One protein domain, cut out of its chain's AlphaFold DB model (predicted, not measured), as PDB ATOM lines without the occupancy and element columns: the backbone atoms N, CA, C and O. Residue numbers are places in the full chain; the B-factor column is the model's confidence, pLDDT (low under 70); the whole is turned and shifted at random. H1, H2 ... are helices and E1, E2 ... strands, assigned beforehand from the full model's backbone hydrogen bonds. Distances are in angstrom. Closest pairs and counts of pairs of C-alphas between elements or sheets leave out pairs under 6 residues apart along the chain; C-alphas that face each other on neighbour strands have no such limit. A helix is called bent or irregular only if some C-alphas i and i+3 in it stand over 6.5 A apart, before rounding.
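Overview. This is residues 238 to 366 of the 819 residues of an uncharacterized protein of Aureobasidium pullulans (UniProt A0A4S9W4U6). The chain winds in a short solenoid of stacked turns: strands E1, E2, E3, E4 and E6 make one wall, E5, E7 and E8 make a second, smaller wall bent off from it at the ends of E4 and E6, and helices H2, H3 and H4 follow one another along a third side. In its turn each, E4 runs on into E5 and E6 into E7, while the turn after E2 has instead a long stretch with no named element, residues 257 to 272. The printed part has 129 residues, with four named helices and eight named strands in the order E1 E2 H1 H2 E3 H3 E4 E5 H4 E6 E7 E8; the class is mixed, helices and strands. The larger sheet runs E1 E2 E3 E4 E6 and the smaller E5 E7 E8, both mixed. The whole is compact, with a radius of gyration of the C-alphas of 14.0 A and spans of 41 by 33 by 25 A.

Arrangement. E1, residues 242 to 247, and E2, residues 252 to 256, form an antiparallel hairpin, with N 245 and O 254 at 2.9 A. H1, residues 273 to 276, and H2, residues 278 to 285, only just touch, with 3 pairs of C-alphas within 8 A, and only at the corner by their link; the closest C-alphas are those of Pro 273 and Phe 280, 5.5 A apart. H2 is on the larger sheet at a height over the sheet of 10.2 A. E3, residues 290 to 294, is parallel to E2, with N 255 and O 292 at 2.9 A. H3, residues 301 to 308, touches H2 at a steep tilt of 60 degrees, the same way, the closest C-alphas being those of Tyr 284 and Leu 305, 5.8 A apart. E4, residues 315 to 319, is parallel to E3, with N 293 and O 317 at 2.9 A. E2, H1 H2, E3 and E3, H3, E4 are strand-helix-strand units, two parallel neighbour strands with one or more helices between, each with a right-handed crossover. E4 runs on into E5, residues 321 to 324, at 78 degrees; residues 297 to 298 pair with residues 322 to 323 of E5, parallel. H4, residues 329 to 341, touches H3 at a shallow tilt of 9 degrees, the same way; the C-alphas of Lys 307 and Asp 341 are closest, at 7.0 A. H4 only grazes the smaller sheet, with its residues 330 to 334. E6, residues 346 to 349, is parallel to E4, with N 318 and O 348 at 2.9 A, and runs on into E7, residues 351 to 355, at 65 degrees. E7 is parallel to E5, with N 323 and O 353 at 2.7 A. E8, residues 360 to 364, forms an antiparallel hairpin with E7, with N 354 and O 361 at 2.8 A. Every O i to N i+4 pair is within hydrogen-bond range in H2 and H4, and 3 of 4 are in H3; H1 is too short for such a pair.

Along the chain. E1 begins at C-alpha 242, (-23.091, -25.401, 2.386), and is 16.0 A long. E2 is 13.0 A, E3 13.2 A and E4 13.1 A long. H2 measures 10.8 A and H3 11.4 A. H4, 16.7 A long, starts at C-alpha 329, (0.569, -39.083, 12.547). E7 and E8 are each 13.0 A long, and E8 ends at C-alpha 364, (-0.179, -22.612, 2.491). The shorter H1, E5 and E6 measure 5.6, 9.8 and 10.1 A.

Size, cuts and confidence. The C-alphas farthest apart, those of Lys 249 and His 358, are 42.5 A apart. The printed part has no cut, and its one long link is E2 to H1, with 16 residues. The mean pLDDT of the printed part is 82.4; residues 238 to 240, 262 to 265, 328, 357 to 361 and 363 to 366 are under 70.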
ATOM      1  N   ILE A 238     -26.049 -14.636   3.479       50.09
ATOM      2  CA  ILE A 238     -26.419 -15.277   2.185       50.09
ATOM      3  C   ILE A 238     -25.234 -15.808   1.322       50.09
ATOM      4  O   ILE A 238     -25.438 -16.629   0.429       50.09
ATOM      5  N   ARG A 239     -23.999 -15.354   1.577       49.81
ATOM      6  CA  ARG A 239     -22.742 -15.789   0.945       49.81
ATOM      7  C   ARG A 239     -22.135 -17.089   1.502       49.81
ATOM      8  O   ARG A 239     -21.217 -17.612   0.888       49.81
ATOM      9  N   ASN A 240     -22.637 -17.604   2.617       63.56
ATOM     10  CA  ASN A 240     -22.072 -18.719   3.364       63.56
ATOM     11  C   ASN A 240     -22.987 -19.950   3.257       63.56
ATOM     12  O   ASN A 240     -23.713 -20.287   4.184       63.56
ATOM     13  N   LYS A 241     -23.028 -20.567   2.078       73.31
ATOM     14  CA  LYS A 241     -23.889 -21.721   1.809       73.31
ATOM     15  C   LYS A 241     -23.081 -23.011   1.848       73.31
ATOM     16  O   LYS A 241     -21.949 -23.031   1.369       73.31
ATOM     17  N   HIS A 242     -23.683 -24.068   2.378       86.94
ATOM     18  CA  HIS A 242     -23.091 -25.401   2.386       86.94
ATOM     19  C   HIS A 242     -23.601 -26.155   1.166       86.94
ATOM     20  O   HIS A 242     -24.812 -26.203   0.928       86.94
ATOM     21  N   HIS A 243     -22.692 -26.706   0.372       89.50
ATOM     22  CA  HIS A 243     -23.037 -27.299  -0.912       89.50
ATOM     23  C   HIS A 243     -22.490 -28.712  -1.033       89.50
ATOM     24  O   HIS A 243     -21.301 -28.952  -0.828       89.50
ATOM     25  N   LEU A 244     -23.366 -29.613  -1.465       92.56
ATOM     26  CA  LEU A 244     -23.014 -30.901  -2.034       92.56
ATOM     27  C   LEU A 244     -23.461 -30.886  -3.493       92.56
ATOM     28  O   LEU A 244     -24.656 -30.840  -3.797       92.56
ATOM     29  N   GLU A 245     -22.494 -30.900  -4.401       90.69
ATOM     30  CA  GLU A 245     -22.720 -30.961  -5.839       90.69
ATOM     31  C   GLU A 245     -22.163 -32.275  -6.386       90.69
ATOM     32  O   GLU A 245     -20.984 -32.590  -6.220       90.69
ATOM     33  N   ILE A 246     -23.003 -33.010  -7.103       88.25
ATOM     34  CA  ILE A 246     -22.590 -34.135  -7.927       88.25
ATOM     35  C   ILE A 246     -22.837 -33.747  -9.376       88.25
ATOM     36  O   ILE A 246     -23.980 -33.639  -9.821       88.25
ATOM     37  N   ARG A 247     -21.757 -33.517 -10.117       85.62
ATOM     38  CA  ARG A 247     -21.816 -33.189 -11.538       85.62
ATOM     39  C   ARG A 247     -21.486 -34.420 -12.350       85.62
ATOM     40  O   ARG A 247     -20.426 -35.032 -12.195       85.62
ATOM     41  N   ASN A 248     -22.383 -34.769 -13.256       75.56
ATOM     42  CA  ASN A 248     -22.155 -35.893 -14.142       75.56
ATOM     43  C   ASN A 248     -21.071 -35.561 -15.177       75.56
ATOM     44  O   ASN A 248     -20.235 -36.402 -15.512       75.56
ATOM     45  N   LYS A 249     -21.033 -34.309 -15.649       70.62
ATOM     46  CA  LYS A 249     -19.954 -33.842 -16.520       70.62
ATOM     47  C   LYS A 249     -18.624 -33.926 -15.760       70.62
ATOM     48  O   LYS A 249     -18.423 -33.206 -14.789       70.62
ATOM     49  N   ASN A 250     -17.732 -34.794 -16.241       71.00
ATOM     50  CA  ASN A 250     -16.431 -35.143 -15.651       71.00
ATOM     51  C   ASN A 250     -16.486 -36.002 -14.376       71.00
ATOM     52  O   ASN A 250     -15.451 -36.164 -13.734       71.00
ATOM     53  N   SER A 251     -17.650 -36.564 -14.017       86.19
ATOM     54  CA  SER A 251     -17.823 -37.375 -12.802       86.19
ATOM     55  C   SER A 251     -17.204 -36.681 -11.582       86.19
ATOM     56  O   SER A 251     -16.252 -37.183 -10.979       86.19
ATOM     57  N   HIS A 252     -17.705 -35.485 -11.274       90.75
ATOM     58  CA  HIS A 252     -17.120 -34.570 -10.298       90.75
ATOM     59  C   HIS A 252     -17.997 -34.468  -9.048       90.75
ATOM     60  O   HIS A 252     -19.152 -34.049  -9.130       90.75
ATOM     61  N   LEU A 253     -17.427 -34.823  -7.898       92.69
ATOM     62  CA  LEU A 253     -17.999 -34.557  -6.582       92.69
ATOM     63  C   LEU A 253     -17.380 -33.280  -6.012       92.69
ATOM     64  O   LEU A 253     -16.155 -33.151  -5.938       92.69
ATOM     65  N   ARG A 254     -18.219 -32.339  -5.585       93.19
ATOM     66  CA  ARG A 254     -17.777 -31.095  -4.963       93.19
ATOM     67  C   ARG A 254     -18.520 -30.865  -3.654       93.19
ATOM     68  O   ARG A 254     -19.746 -30.780  -3.636       93.19
ATOM     69  N   LEU A 255     -17.749 -30.737  -2.583       94.44
ATOM     70  CA  LEU A 255     -18.210 -30.441  -1.233       94.44
ATOM     71  C   LEU A 255     -17.665 -29.074  -0.827       94.44
ATOM     72  O   LEU A 255     -16.477 -28.797  -1.005       94.44
ATOM     73  N   ILE A 256     -18.542 -28.206  -0.331       92.56
ATOM     74  CA  ILE A 256     -18.184 -26.858   0.116       92.56
ATOM     75  C   ILE A 256     -18.779 -26.642   1.498       92.56
ATOM     76  O   ILE A 256     -20.006 -26.696   1.631       92.56
ATOM     77  N   ARG A 257     -17.938 -26.369   2.499       89.88
ATOM     78  CA  ARG A 257     -18.367 -26.180   3.895       89.88
ATOM     79  C   ARG A 257     -19.193 -27.347   4.417       89.88
ATOM     80  O   ARG A 257     -20.235 -27.145   5.028       89.88
ATOM     81  N   VAL A 258     -18.755 -28.560   4.112       90.19
ATOM     82  CA  VAL A 258     -19.331 -29.811   4.617       90.19
ATOM     83  C   VAL A 258     -18.272 -30.460   5.491       90.19
ATOM     84  O   VAL A 258     -17.120 -30.547   5.061       90.19
ATOM     85  N   SER A 259     -18.652 -30.882   6.693       89.69
ATOM     86  CA  SER A 259     -17.760 -31.624   7.579       89.69
ATOM     87  C   SER A 259     -17.757 -33.102   7.188       89.69
ATOM     88  O   SER A 259     -18.811 -33.690   6.946       89.69
ATOM     89  N   ILE A 260     -16.576 -33.697   7.080       89.06
ATOM     90  CA  ILE A 260     -16.372 -35.141   6.899       89.06
ATOM     91  C   ILE A 260     -15.698 -35.673   8.170       89.06
ATOM     92  O   ILE A 260     -14.723 -36.414   8.091       89.06
ATOM     93  N   GLU A 261     -16.164 -35.209   9.328       79.38
ATOM     94  CA  GLU A 261     -15.686 -35.614  10.649       79.38
ATOM     95  C   GLU A 261     -16.764 -36.398  11.393       79.38
ATOM     96  O   GLU A 261     -17.958 -36.145  11.218       79.38
ATOM     97  N   GLU A 262     -16.349 -37.307  12.272       68.75
ATOM     98  CA  GLU A 262     -17.242 -37.980  13.227       68.75
ATOM     99  C   GLU A 262     -17.513 -37.120  14.484       68.75
ATOM    100  O   GLU A 262     -18.302 -37.502  15.351       68.75
ATOM    101  N   TYR A 263     -16.877 -35.948  14.612       65.56
ATOM    102  CA  TYR A 263     -16.943 -35.100  15.807       65.56
ATOM    103  C   TYR A 263     -18.185 -34.189  15.846       65.56
ATOM    104  O   TYR A 263     -18.415 -33.380  14.948       65.56
ATOM    105  N   GLU A 264     -18.978 -34.284  16.920       61.19
ATOM    106  CA  GLU A 264     -20.320 -33.677  17.023       61.19
ATOM    107  C   GLU A 264     -20.358 -32.138  17.166       61.19
ATOM    108  O   GLU A 264     -21.435 -31.564  17.019       61.19
ATOM    109  N   ASP A 265     -19.236 -31.446  17.416       66.19
ATOM    110  CA  ASP A 265     -19.246 -29.981  17.632       66.19
ATOM    111  C   ASP A 265     -18.974 -29.144  16.359       66.19
ATOM    112  O   ASP A 265     -18.769 -27.927  16.458       66.19
ATOM    113  N   SER A 266     -18.941 -29.754  15.166       72.50
ATOM    114  CA  SER A 266     -18.713 -29.003  13.922       72.50
ATOM    115  C   SER A 266     -19.836 -27.995  13.654       72.50
ATOM    116  O   SER A 266     -21.027 -28.272  13.800       72.50
ATOM    117  N   ILE A 267     -19.453 -26.798  13.208       76.44
ATOM    118  CA  ILE A 267     -20.401 -25.767  12.761       76.44
ATOM    119  C   ILE A 267     -20.850 -25.966  11.310       76.44
ATOM    120  O   ILE A 267     -21.553 -25.101  10.780       76.44
ATOM    121  N   PHE A 268     -20.409 -27.035  10.643       86.25
ATOM    122  CA  PHE A 268     -20.768 -27.403   9.277       86.25
ATOM    123  C   PHE A 268     -21.653 -28.656   9.268       86.25
ATOM    124  O   PHE A 268     -21.541 -29.497  10.157       86.25
ATOM    125  N   PRO A 269     -22.534 -28.817   8.263       88.12
ATOM    126  CA  PRO A 269     -23.310 -30.036   8.116       88.12
ATOM    127  C   PRO A 269     -22.362 -31.206   7.889       88.12
ATOM    128  O   PRO A 269     -21.535 -31.164   6.974       88.12
ATOM    129  N   GLN A 270     -22.503 -32.247   8.702       88.81
ATOM    130  CA  GLN A 270     -21.749 -33.478   8.530       88.81
ATOM    131  C   GLN A 270     -22.230 -34.234   7.286       88.81
ATOM    132  O   GLN A 270     -23.423 -34.267   6.962       88.81
ATOM    133  N   LEU A 271     -21.293 -34.849   6.569       90.19
ATOM    134  CA  LEU A 271     -21.577 -35.753   5.464       90.19
ATOM    135  C   LEU A 271     -22.109 -37.075   6.028       90.19
ATOM    136  O   LEU A 271     -21.395 -38.069   6.082       90.19
ATOM    137  N   GLU A 272     -23.376 -37.083   6.431       87.56
ATOM    138  CA  GLU A 272     -24.034 -38.244   7.029       87.56
ATOM    139  C   GLU A 272     -25.414 -38.536   6.404       87.56
ATOM    140  O   GLU A 272     -26.031 -37.645   5.797       87.56
ATOM    141  N   PRO A 273     -25.940 -39.772   6.559       84.25
ATOM    142  CA  PRO A 273     -27.243 -40.154   6.015       84.25
ATOM    143  C   PRO A 273     -28.414 -39.295   6.508       84.25
ATOM    144  O   PRO A 273     -29.356 -39.076   5.747       84.25
ATOM    145  N   GLY A 274     -28.388 -38.803   7.752       83.00
ATOM    146  CA  GLY A 274     -29.462 -37.964   8.302       83.00
ATOM    147  C   GLY A 274     -29.566 -36.606   7.599       83.00
ATOM    148  O   GLY A 274     -30.651 -36.149   7.226       83.00
ATOM    149  N   ILE A 275     -28.419 -35.984   7.323       88.12
ATOM    150  CA  ILE A 275     -28.349 -34.640   6.747       88.12
ATOM    151  C   ILE A 275     -28.523 -34.674   5.225       88.12
ATOM    152  O   ILE A 275     -29.427 -34.020   4.696       88.12
ATOM    153  N   PHE A 276     -27.701 -35.448   4.511       86.88
ATOM    154  CA  PHE A 276     -27.687 -35.471   3.039       86.88
ATOM    155  C   PHE A 276     -28.546 -36.585   2.429       86.88
ATOM    156  O   PHE A 276     -28.713 -36.653   1.204       86.88
ATOM    157  N   GLY A 277     -29.145 -37.436   3.262       83.31
ATOM    158  CA  GLY A 277     -30.067 -38.462   2.811       83.31
ATOM    159  C   GLY A 277     -29.381 -39.485   1.893       83.31
ATOM    160  O   GLY A 277     -28.265 -39.920   2.174       83.31
ATOM    161  N   PRO A 278     -29.998 -39.843   0.752       79.75
ATOM    162  CA  PRO A 278     -29.432 -40.804  -0.199       79.75
ATOM    163  C   PRO A 278     -28.086 -40.371  -0.785       79.75
ATOM    164  O   PRO A 278     -27.319 -41.189  -1.279       79.75
ATOM    165  N   LEU A 279     -27.798 -39.069  -0.796       84.25
ATOM    166  CA  LEU A 279     -26.591 -38.561  -1.441       84.25
ATOM    167  C   LEU A 279     -25.329 -38.922  -0.678       84.25
ATOM    168  O   LEU A 279     -24.272 -38.967  -1.296       84.25
ATOM    169  N   PHE A 280     -25.447 -39.228   0.614       86.69
ATOM    170  CA  PHE A 280     -24.371 -39.847   1.371       86.69
ATOM    171  C   PHE A 280     -23.903 -41.135   0.675       86.69
ATOM    172  O   PHE A 280     -22.753 -41.223   0.253       86.69
ATOM    173  N   ASP A 281     -24.822 -42.070   0.419       81.62
ATOM    174  CA  ASP A 281     -24.511 -43.329  -0.266       81.62
ATOM    175  C   ASP A 281     -23.938 -43.073  -1.666       81.62
ATOM    176  O   ASP A 281     -22.967 -43.710  -2.072       81.62
ATOM    177  N   ALA A 282     -24.485 -42.097  -2.401       82.12
ATOM    178  CA  ALA A 282     -23.978 -41.730  -3.724       82.12
ATOM    179  C   ALA A 282     -22.551 -41.149  -3.682       82.12
ATOM    180  O   ALA A 282     -21.790 -41.342  -4.632       82.12
ATOM    181  N   CYS A 283     -22.180 -40.456  -2.601       87.31
ATOM    182  CA  CYS A 283     -20.832 -39.926  -2.410       87.31
ATOM    183  C   CYS A 283     -19.813 -41.036  -2.181       87.31
ATOM    184  O   CYS A 283     -18.706 -40.899  -2.678       87.31
ATOM    185  N   TYR A 284     -20.168 -42.117  -1.476       85.62
ATOM    186  CA  TYR A 284     -19.248 -43.225  -1.188       85.62
ATOM    187  C   TYR A 284     -19.284 -44.330  -2.246       85.62
ATOM    188  O   TYR A 284     -18.259 -44.938  -2.518       85.62
ATOM    189  N   HIS A 285     -20.424 -44.600  -2.877       79.75
ATOM    190  CA  HIS A 285     -20.559 -45.668  -3.877       79.75
ATOM    191  C   HIS A 285     -20.420 -45.181  -5.326       79.75
ATOM    192  O   HIS A 285     -20.439 -45.987  -6.261       79.75
ATOM    193  N   GLY A 286     -20.275 -43.871  -5.523       74.25
ATOM    194  CA  GLY A 286     -19.986 -43.274  -6.819       74.25
ATOM    195  C   GLY A 286     -18.614 -43.672  -7.375       74.25
ATOM    196  O   GLY A 286     -17.747 -44.211  -6.695       74.25
ATOM    197  N   GLN A 287     -18.399 -43.391  -8.662       82.62
ATOM    198  CA  GLN A 287     -17.077 -43.465  -9.291       82.62
ATOM    199  C   GLN A 287     -16.698 -42.084  -9.810       82.62
ATOM    200  O   GLN A 287     -16.874 -41.770 -10.986       82.62
ATOM    201  N   PHE A 288     -16.209 -41.234  -8.910       89.06
ATOM    202  CA  PHE A 288     -15.784 -39.888  -9.261       89.06
ATOM    203  C   PHE A 288     -14.363 -39.880  -9.822       89.06
ATOM    204  O   PHE A 288     -13.458 -40.543  -9.307       89.06
ATOM    205  N   HIS A 289     -14.184 -39.130 -10.906       90.62
ATOM    206  CA  HIS A 289     -12.884 -38.865 -11.515       90.62
ATOM    207  C   HIS A 289     -12.225 -37.626 -10.908       90.62
ATOM    208  O   HIS A 289     -10.996 -37.519 -10.885       90.62
ATOM    209  N   GLN A 290     -13.049 -36.713 -10.390       93.00
ATOM    210  CA  GLN A 290     -12.624 -35.496  -9.721       93.00
ATOM    211  C   GLN A 290     -13.348 -35.342  -8.380       93.00
ATOM    212  O   GLN A 290     -14.567 -35.515  -8.313       93.00
ATOM    213  N   ILE A 291     -12.612 -34.973  -7.332       94.06
ATOM    214  CA  ILE A 291     -13.162 -34.573  -6.032       94.06
ATOM    215  C   ILE A 291     -12.619 -33.187  -5.681       94.06
ATOM    216  O   ILE A 291     -11.422 -32.923  -5.801       94.06
ATOM    217  N   THR A 292     -13.504 -32.295  -5.247       94.12
ATOM    218  CA  THR A 292     -13.144 -30.968  -4.744       94.12
ATOM    219  C   THR A 292     -13.739 -30.770  -3.365       94.12
ATOM    220  O   THR A 292     -14.958 -30.811  -3.217       94.12
ATOM    221  N   LEU A 293     -12.879 -30.520  -2.383       94.00
ATOM    222  CA  LEU A 293     -13.260 -30.106  -1.038       94.00
ATOM    223  C   LEU A 293     -12.864 -28.636  -0.873       94.00
ATOM    224  O   LEU A 293     -11.748 -28.250  -1.236       94.00
ATOM    225  N   SER A 294     -13.783 -27.799  -0.399       92.75
ATOM    226  CA  SER A 294     -13.555 -26.359  -0.228       92.75
ATOM    227  C   SER A 294     -14.128 -25.871   1.095       92.75
ATOM    228  O   SER A 294     -15.310 -26.083   1.351       92.75
ATOM    229  N   ASP A 295     -13.318 -25.202   1.913       90.19
ATOM    230  CA  ASP A 295     -13.710 -24.738   3.251       90.19
ATOM    231  C   ASP A 295     -14.296 -25.880   4.112       90.19
ATOM    232  O   ASP A 295     -15.310 -25.696   4.778       90.19
ATOM    233  N   CYS A 296     -13.729 -27.088   4.031       89.62
ATOM    234  CA  CYS A 296     -14.230 -28.284   4.721       89.62
ATOM    235  C   CYS A 296     -13.413 -28.606   5.982       89.62
ATOM    236  O   CYS A 296     -12.197 -28.409   6.006       89.62
ATOM    237  N   GLU A 297     -14.094 -29.177   6.972       88.38
ATOM    238  CA  GLU A 297     -13.513 -29.818   8.162       88.38
ATOM    239  C   GLU A 297     -13.455 -31.336   7.908       88.38
ATOM    240  O   GLU A 297     -14.408 -31.896   7.353       88.38
ATOM    241  N   ILE A 298     -12.324 -31.986   8.193       89.62
ATOM    242  CA  ILE A 298     -12.075 -33.408   7.910       89.62
ATOM    243  C   ILE A 298     -11.278 -34.091   9.034       89.62
ATOM    244  O   ILE A 298     -10.405 -33.486   9.645       89.62
ATOM    245  N   ASP A 299     -11.500 -35.392   9.228       87.38
ATOM    246  CA  ASP A 299     -10.702 -36.258  10.109       87.38
ATOM    247  C   ASP A 299     -10.326 -37.561   9.367       87.38
ATOM    248  O   ASP A 299     -10.431 -37.638   8.132       87.38
ATOM    249  N   ARG A 300      -9.913 -38.619  10.088       86.69
ATOM    250  CA  ARG A 300      -9.635 -39.954   9.503       86.69
ATOM    251  C   ARG A 300     -10.760 -40.486   8.595       86.69
ATOM    252  O   ARG A 300     -10.489 -41.293   7.701       86.69
ATOM    253  N   SER A 301     -12.007 -40.053   8.762       86.38
ATOM    254  CA  SER A 301     -13.167 -40.480   7.964       86.38
ATOM    255  C   SER A 301     -13.032 -40.114   6.486       86.38
ATOM    256  O   SER A 301     -13.542 -40.829   5.610       86.38
ATOM    257  N   VAL A 302     -12.259 -39.069   6.162       89.75
ATOM    258  CA  VAL A 302     -11.950 -38.696   4.774       89.75
ATOM    259  C   VAL A 302     -11.203 -39.812   4.036       89.75
ATOM    260  O   VAL A 302     -11.354 -39.960   2.819       89.75
ATOM    261  N   PHE A 303     -10.440 -40.653   4.747       89.06
ATOM    262  CA  PHE A 303      -9.733 -41.783   4.143       89.06
ATOM    263  C   PHE A 303     -10.708 -42.780   3.533       89.06
ATOM    264  O   PHE A 303     -10.448 -43.292   2.445       89.06
ATOM    265  N   GLY A 304     -11.839 -43.028   4.198       87.75
ATOM    266  CA  GLY A 304     -12.897 -43.888   3.676       87.75
ATOM    267  C   GLY A 304     -13.436 -43.355   2.351       87.75
ATOM    268  O   GLY A 304     -13.527 -44.105   1.373       87.75
ATOM    269  N   LEU A 305     -13.699 -42.047   2.278       90.19
ATOM    270  CA  LEU A 305     -14.163 -41.403   1.051       90.19
ATOM    271  C   LEU A 305     -13.115 -41.526  -0.064       90.19
ATOM    272  O   LEU A 305     -13.428 -42.005  -1.152       90.19
ATOM    273  N   LEU A 306     -11.855 -41.165   0.190       91.06
ATOM    274  CA  LEU A 306     -10.800 -41.189  -0.830       91.06
ATOM    275  C   LEU A 306     -10.473 -42.610  -1.311       91.06
ATOM    276  O   LEU A 306     -10.413 -42.852  -2.519       91.06
ATOM    277  N   LYS A 307     -10.323 -43.570  -0.390       89.00
ATOM    278  CA  LYS A 307      -9.989 -44.967  -0.716       89.00
ATOM    279  C   LYS A 307     -11.071 -45.635  -1.550       89.00
ATOM    280  O   LYS A 307     -10.749 -46.393  -2.466       89.00
ATOM    281  N   THR A 308     -12.341 -45.314  -1.304       89.19
ATOM    282  CA  THR A 308     -13.439 -45.878  -2.105       89.19
ATOM    283  C   THR A 308     -13.358 -45.443  -3.575       89.19
ATOM    284  O   THR A 308     -13.719 -46.205  -4.473       89.19
ATOM    285  N   HIS A 309     -12.752 -44.282  -3.847       91.06
ATOM    286  CA  HIS A 309     -12.546 -43.750  -5.196       91.06
ATOM    287  C   HIS A 309     -11.139 -43.983  -5.758       91.06
ATOM    288  O   HIS A 309     -10.859 -43.537  -6.870       91.06
ATOM    289  N   ALA A 310     -10.260 -44.713  -5.064       88.88
ATOM    290  CA  ALA A 310      -8.856 -44.895  -5.456       88.88
ATOM    291  C   ALA A 310      -8.674 -45.366  -6.912       88.88
ATOM    292  O   ALA A 310      -7.751 -44.957  -7.620       88.88
ATOM    293  N   ARG A 311      -9.602 -46.197  -7.405       88.75
ATOM    294  CA  ARG A 311      -9.563 -46.722  -8.778       88.75
ATOM    295  C   ARG A 311      -9.930 -45.678  -9.837       88.75
ATOM    296  O   ARG A 311      -9.339 -45.707 -10.921       88.75
ATOM    297  N   SER A 312     -10.864 -44.770  -9.549       90.50
ATOM    298  CA  SER A 312     -11.432 -43.816 -10.520       90.50
ATOM    299  C   SER A 312     -10.864 -42.402 -10.410       90.50
ATOM    300  O   SER A 312     -10.756 -41.722 -11.433       90.50
ATOM    301  N   LEU A 313     -10.491 -41.967  -9.204       91.94
ATOM    302  CA  LEU A 313     -10.086 -40.601  -8.898       91.94
ATOM    303  C   LEU A 313      -8.745 -40.260  -9.548       91.94
ATOM    304  O   LEU A 313      -7.763 -40.986  -9.387       91.94
ATOM    305  N   ARG A 314      -8.702 -39.148 -10.285       92.69
ATOM    306  CA  ARG A 314      -7.484 -38.623 -10.925       92.69
ATOM    307  C   ARG A 314      -7.195 -37.173 -10.583       92.69
ATOM    308  O   ARG A 314      -6.040 -36.762 -10.659       92.69
ATOM    309  N   HIS A 315      -8.210 -36.415 -10.192       92.38
ATOM    310  CA  HIS A 315      -8.072 -35.004  -9.869       92.38
ATOM    311  C   HIS A 315      -8.606 -34.748  -8.463       92.38
ATOM    312  O   HIS A 315      -9.788 -34.972  -8.201       92.38
ATOM    313  N   LEU A 316      -7.746 -34.279  -7.563       91.94
ATOM    314  CA  LEU A 316      -8.134 -33.905  -6.207       91.94
ATOM    315  C   LEU A 316      -7.790 -32.438  -5.953       91.94
ATOM    316  O   LEU A 316      -6.660 -32.010  -6.185       91.94
ATOM    317  N   THR A 317      -8.763 -31.678  -5.463       92.19
ATOM    318  CA  THR A 317      -8.580 -30.276  -5.073       92.19
ATOM    319  C   THR A 317      -8.977 -30.104  -3.618       92.19
ATOM    320  O   THR A 317     -10.109 -30.424  -3.250       92.19
ATOM    321  N   LEU A 318      -8.052 -29.581  -2.817       89.44
ATOM    322  CA  LEU A 318      -8.217 -29.317  -1.394       89.44
ATOM    323  C   LEU A 318      -7.988 -27.820  -1.148       89.44
ATOM    324  O   LEU A 318      -6.864 -27.316  -1.200       89.44
ATOM    325  N   HIS A 319      -9.080 -27.094  -0.920       90.25
ATOM    326  CA  HIS A 319      -9.079 -25.643  -0.743       90.25
ATOM    327  C   HIS A 319      -9.551 -25.288   0.666       90.25
ATOM    328  O   HIS A 319     -10.642 -25.693   1.048       90.25
ATOM    329  N   GLN A 320      -8.738 -24.556   1.436       87.06
ATOM    330  CA  GLN A 320      -9.076 -24.116   2.802       87.06
ATOM    331  C   GLN A 320      -9.575 -25.270   3.690       87.06
ATOM    332  O   GLN A 320     -10.669 -25.231   4.243       87.06
ATOM    333  N   ILE A 321      -8.782 -26.332   3.782       88.00
ATOM    334  CA  ILE A 321      -9.148 -27.527   4.546       88.00
ATOM    335  C   ILE A 321      -8.618 -27.428   5.968       88.00
ATOM    336  O   ILE A 321      -7.454 -27.069   6.160       88.00
ATOM    337  N   VAL A 322      -9.451 -27.791   6.938       86.25
ATOM    338  CA  VAL A 322      -9.058 -27.974   8.335       86.25
ATOM    339  C   VAL A 322      -9.141 -29.463   8.664       86.25
ATOM    340  O   VAL A 322     -10.186 -30.069   8.481       86.25
ATOM    341  N   PHE A 323      -8.029 -30.055   9.092       86.00
ATOM    342  CA  PHE A 323      -7.933 -31.447   9.517       86.00
ATOM    343  C   PHE A 323      -7.888 -31.498  11.046       86.00
ATOM    344  O   PHE A 323      -6.898 -31.046  11.639       86.00
ATOM    345  N   HIS A 324      -8.938 -32.020  11.678       82.88
ATOM    346  CA  HIS A 324      -9.018 -32.193  13.125       82.88
ATOM    347  C   HIS A 324      -8.713 -33.637  13.509       82.88
ATOM    348  O   HIS A 324      -9.436 -34.556  13.144       82.88
ATOM    349  N   ASP A 325      -7.647 -33.847  14.286       77.69
ATOM    350  CA  ASP A 325      -7.370 -35.170  14.853       77.69
ATOM    351  C   ASP A 325      -6.576 -35.098  16.149       77.69
ATOM    352  O   ASP A 325      -5.999 -34.066  16.489       77.69
ATOM    353  N   TYR A 326      -6.536 -36.197  16.891       72.62
ATOM    354  CA  TYR A 326      -5.767 -36.297  18.127       72.62
ATOM    355  C   TYR A 326      -4.283 -36.548  17.855       72.62
ATOM    356  O   TYR A 326      -3.437 -35.981  18.558       72.62
ATOM    357  N   GLU A 327      -3.958 -37.357  16.844       73.06
ATOM    358  CA  GLU A 327      -2.591 -37.793  16.561       73.06
ATOM    359  C   GLU A 327      -2.034 -37.053  15.329       73.06
ATOM    360  O   GLU A 327      -2.638 -37.057  14.262       73.06
ATOM    361  N   PRO A 328      -0.863 -36.393  15.427       69.88
ATOM    362  CA  PRO A 328      -0.243 -35.737  14.272       69.88
ATOM    363  C   PRO A 328       0.163 -36.723  13.165       69.88
ATOM    364  O   PRO A 328       0.315 -36.314  12.013       69.88
ATOM    365  N   ASP A 329       0.300 -38.009  13.503       76.00
ATOM    366  CA  ASP A 329       0.569 -39.083  12.547       76.00
ATOM    367  C   ASP A 329      -0.577 -39.240  11.526       76.00
ATOM    368  O   ASP A 329      -0.331 -39.652  10.397       76.00
ATOM    369  N   ASP A 330      -1.792 -38.774  11.834       78.56
ATOM    370  CA  ASP A 330      -2.943 -38.850  10.923       78.56
ATOM    371  C   ASP A 330      -2.862 -37.912   9.737       78.56
ATOM    372  O   ASP A 330      -3.243 -38.259   8.615       78.56
ATOM    373  N   ALA A 331      -2.292 -36.730   9.953       74.06
ATOM    374  CA  ALA A 331      -1.973 -35.839   8.852       74.06
ATOM    375  C   ALA A 331      -0.934 -36.482   7.926       74.06
ATOM    376  O   ALA A 331      -1.026 -36.350   6.705       74.06
ATOM    377  N   VAL A 332       0.048 -37.197   8.490       79.69
ATOM    378  CA  VAL A 332       1.058 -37.923   7.709       79.69
ATOM    379  C   VAL A 332       0.402 -39.063   6.933       79.69
ATOM    380  O   VAL A 332       0.655 -39.195   5.734       79.69
ATOM    381  N   ASP A 333      -0.493 -39.815   7.567       83.31
ATOM    382  CA  ASP A 333      -1.253 -40.893   6.938       83.31
ATOM    383  C   ASP A 333      -2.130 -40.388   5.789       83.31
ATOM    384  O   ASP A 333      -2.201 -41.052   4.752       83.31
ATOM    385  N   LEU A 334      -2.710 -39.183   5.882       82.69
ATOM    386  CA  LEU A 334      -3.386 -38.558   4.741       82.69
ATOM    387  C   LEU A 334      -2.437 -38.424   3.548       82.69
ATOM    388  O   LEU A 334      -2.777 -38.845   2.443       82.69
ATOM    389  N   PHE A 335      -1.239 -37.872   3.748       81.12
ATOM    390  CA  PHE A 335      -0.262 -37.723   2.665       81.12
ATOM    391  C   PHE A 335       0.233 -39.069   2.128       81.12
ATOM    392  O   PHE A 335       0.500 -39.177   0.928       81.12
ATOM    393  N   LEU A 336       0.318 -40.098   2.975       82.56
ATOM    394  CA  LEU A 336       0.620 -41.460   2.540       82.56
ATOM    395  C   LEU A 336      -0.503 -42.022   1.664       82.56
ATOM    396  O   LEU A 336      -0.216 -42.489   0.568       82.56
ATOM    397  N   VAL A 337      -1.771 -41.888   2.061       85.38
ATOM    398  CA  VAL A 337      -2.927 -42.291   1.238       85.38
ATOM    399  C   VAL A 337      -2.918 -41.552  -0.103       85.38
ATOM    400  O   VAL A 337      -3.081 -42.166  -1.156       85.38
ATOM    401  N   LEU A 338      -2.673 -40.239  -0.095       84.81
ATOM    402  CA  LEU A 338      -2.613 -39.426  -1.313       84.81
ATOM    403  C   LEU A 338      -1.499 -39.859  -2.277       84.81
ATOM    404  O   LEU A 338      -1.670 -39.726  -3.489       84.81
ATOM    405  N   ARG A 339      -0.369 -40.348  -1.751       81.31
ATOM    406  CA  ARG A 339       0.801 -40.773  -2.532       81.31
ATOM    407  C   ARG A 339       0.711 -42.229  -2.991       81.31
ATOM    408  O   ARG A 339       1.024 -42.517  -4.143       81.31
ATOM    409  N   ASP A 340       0.353 -43.124  -2.078       85.38
ATOM    410  CA  ASP A 340       0.516 -44.572  -2.236       85.38
ATOM    411  C   ASP A 340      -0.779 -45.253  -2.686       85.38
ATOM    412  O   ASP A 340      -0.738 -46.173  -3.506       85.38
ATOM    413  N   ASP A 341      -1.928 -44.784  -2.193       85.38
ATOM    414  CA  ASP A 341      -3.219 -45.430  -2.444       85.38
ATOM    415  C   ASP A 341      -3.962 -44.815  -3.642       85.38
ATOM    416  O   ASP A 341      -4.808 -45.478  -4.251       85.38
ATOM    417  N   LEU A 342      -3.668 -43.561  -4.006       86.56
ATOM    418  CA  LEU A 342      -4.364 -42.838  -5.075       86.56
ATOM    419  C   LEU A 342      -3.480 -42.625  -6.312       86.56
ATOM    420  O   LEU A 342      -2.416 -42.020  -6.258       86.56
ATOM    421  N   ALA A 343      -3.981 -43.030  -7.480       85.50
ATOM    422  CA  ALA A 343      -3.312 -42.810  -8.766       85.50
ATOM    423  C   ALA A 343      -3.641 -41.423  -9.365       85.50
ATOM    424  O   ALA A 343      -4.172 -41.333 -10.474       85.50
ATOM    425  N   LEU A 344      -3.385 -40.339  -8.623       86.00
ATOM    426  CA  LEU A 344      -3.748 -38.972  -9.025       86.00
ATOM    427  C   LEU A 344      -2.878 -38.449 -10.183       86.00
ATOM    428  O   LEU A 344      -1.662 -38.606 -10.191       86.00
ATOM    429  N   TYR A 345      -3.504 -37.766 -11.145       89.50
ATOM    430  CA  TYR A 345      -2.814 -36.966 -12.164       89.50
ATOM    431  C   TYR A 345      -2.535 -35.549 -11.675       89.50
ATOM    432  O   TYR A 345      -1.503 -34.971 -12.007       89.50
ATOM    433  N   THR A 346      -3.462 -34.979 -10.904       88.00
ATOM    434  CA  THR A 346      -3.298 -33.649 -10.319       88.00
ATOM    435  C   THR A 346      -3.786 -33.644  -8.882       88.00
ATOM    436  O   THR A 346      -4.894 -34.108  -8.596       88.00
ATOM    437  N   ILE A 347      -2.990 -33.032  -8.013       85.69
ATOM    438  CA  ILE A 347      -3.392 -32.647  -6.668       85.69
ATOM    439  C   ILE A 347      -3.138 -31.149  -6.502       85.69
ATOM    440  O   ILE A 347      -2.063 -30.668  -6.861       85.69
ATOM    441  N   ASP A 348      -4.143 -30.414  -6.037       85.19
ATOM    442  CA  ASP A 348      -4.054 -28.969  -5.816       85.19
ATOM    443  C   ASP A 348      -4.367 -28.632  -4.358       85.19
ATOM    444  O   ASP A 348      -5.379 -29.087  -3.814       85.19
ATOM    445  N   PHE A 349      -3.484 -27.837  -3.753       79.62
ATOM    446  CA  PHE A 349      -3.559 -27.364  -2.376       79.62
ATOM    447  C   PHE A 349      -3.393 -25.847  -2.365       79.62
ATOM    448  O   PHE A 349      -2.374 -25.326  -2.821       79.62
ATOM    449  N   GLU A 350      -4.364 -25.139  -1.793       78.69
ATOM    450  CA  GLU A 350      -4.220 -23.698  -1.541       78.69
ATOM    451  C   GLU A 350      -3.898 -23.418  -0.072       78.69
ATOM    452  O   GLU A 350      -2.935 -22.714   0.239       78.69
ATOM    453  N   ARG A 351      -4.676 -24.020   0.835       80.69
ATOM    454  CA  ARG A 351      -4.470 -23.939   2.279       80.69
ATOM    455  C   ARG A 351      -4.977 -25.211   2.952       80.69
ATOM    456  O   ARG A 351      -6.115 -25.615   2.719       80.69
ATOM    457  N   PHE A 352      -4.128 -25.813   3.771       81.44
ATOM    458  CA  PHE A 352      -4.410 -27.009   4.555       81.44
ATOM    459  C   PHE A 352      -3.900 -26.778   5.977       81.44
ATOM    460  O   PHE A 352      -2.713 -26.530   6.174       81.44
ATOM    461  N   ALA A 353      -4.787 -26.823   6.959       81.62
ATOM    462  CA  ALA A 353      -4.466 -26.631   8.362       81.62
ATOM    463  C   ALA A 353      -4.744 -27.928   9.117       81.62
ATOM    464  O   ALA A 353      -5.885 -28.353   9.193       81.62
ATOM    465  N   PHE A 354      -3.729 -28.549   9.700       81.56
ATOM    466  CA  PHE A 354      -3.922 -29.581  10.709       81.56
ATOM    467  C   PHE A 354      -3.996 -28.926  12.085       81.56
ATOM    468  O   PHE A 354      -3.172 -28.067  12.413       81.56
ATOM    469  N   SER A 355      -4.949 -29.335  12.914       76.81
ATOM    470  CA  SER A 355      -5.038 -28.864  14.292       76.81
ATOM    471  C   SER A 355      -5.450 -29.978  15.246       76.81
ATOM    472  O   SER A 355      -6.376 -30.739  14.985       76.81
ATOM    473  N   ASN A 356      -4.759 -30.039  16.382       73.88
ATOM    474  CA  ASN A 356      -5.096 -30.890  17.513       73.88
ATOM    475  C   ASN A 356      -5.116 -30.065  18.812       73.88
ATOM    476  O   ASN A 356      -4.832 -28.865  18.816       73.88
ATOM    477  N   LYS A 357      -5.419 -30.697  19.954       67.12
ATOM    478  CA  LYS A 357      -5.488 -30.012  21.266       67.12
ATOM    479  C   LYS A 357      -4.172 -29.354  21.721       67.12
ATOM    480  O   LYS A 357      -4.183 -28.586  22.682       67.12
ATOM    481  N   HIS A 358      -3.044 -29.661  21.084       62.75
ATOM    482  CA  HIS A 358      -1.702 -29.289  21.535       62.75
ATOM    483  C   HIS A 358      -0.844 -28.584  20.470       62.75
ATOM    484  O   HIS A 358       0.193 -28.023  20.812       62.75
ATOM    485  N   SER A 359      -1.212 -28.645  19.191       62.50
ATOM    486  CA  SER A 359      -0.389 -28.284  18.032       62.50
ATOM    487  C   SER A 359      -1.278 -27.890  16.851       62.50
ATOM    488  O   SER A 359      -2.327 -28.488  16.631       62.50
ATOM    489  N   ALA A 360      -0.826 -26.919  16.060       67.56
ATOM    490  CA  ALA A 360      -1.425 -26.570  14.778       67.56
ATOM    491  C   ALA A 360      -0.321 -26.469  13.719       67.56
ATOM    492  O   ALA A 360       0.738 -25.893  13.977       67.56
ATOM    493  N   LEU A 361      -0.563 -27.045  12.547       66.69
ATOM    494  CA  LEU A 361       0.317 -27.006  11.385       66.69
ATOM    495  C   LEU A 361      -0.478 -26.412  10.224       66.69
ATOM    496  O   LEU A 361      -1.438 -27.017   9.767       66.69
ATOM    497  N   GLU A 362      -0.066 -25.255   9.717       72.12
ATOM    498  CA  GLU A 362      -0.655 -24.672   8.510       72.12
ATOM    499  C   GLU A 362       0.306 -24.817   7.330       72.12
ATOM    500  O   GLU A 362       1.446 -24.356   7.370       72.12
ATOM    501  N   MET A 363      -0.180 -25.435   6.261       66.38
ATOM    502  CA  MET A 363       0.440 -25.458   4.947       66.38
ATOM    503  C   MET A 363      -0.331 -24.505   4.041       66.38
ATOM    504  O   MET A 363      -1.536 -24.651   3.835       66.38
ATOM    505  N   PHE A 364       0.365 -23.530   3.480       67.25
ATOM    506  CA  PHE A 364      -0.179 -22.612   2.491       67.25
ATOM    507  C   PHE A 364       0.702 -22.653   1.252       67.25
ATOM    508  O   PHE A 364       1.912 -22.882   1.332       67.25
ATOM    509  N   ARG A 365       0.094 -22.436   0.091       59.81
ATOM    510  CA  ARG A 365       0.851 -22.242  -1.140       59.81
ATOM    511  C   ARG A 365       1.675 -20.956  -1.006       59.81
ATOM    512  O   ARG A 365       1.110 -19.877  -0.850       59.81
ATOM    513  N   GLU A 366       3.005 -21.059  -1.035       42.78
ATOM    514  CA  GLU A 366       3.867 -19.879  -1.138       42.78
ATOM    515  C   GLU A 366       3.696 -19.266  -2.531       42.78
ATOM    516  O   GLU A 366       4.188 -19.796  -3.530       42.78
TER     517      GLU A 366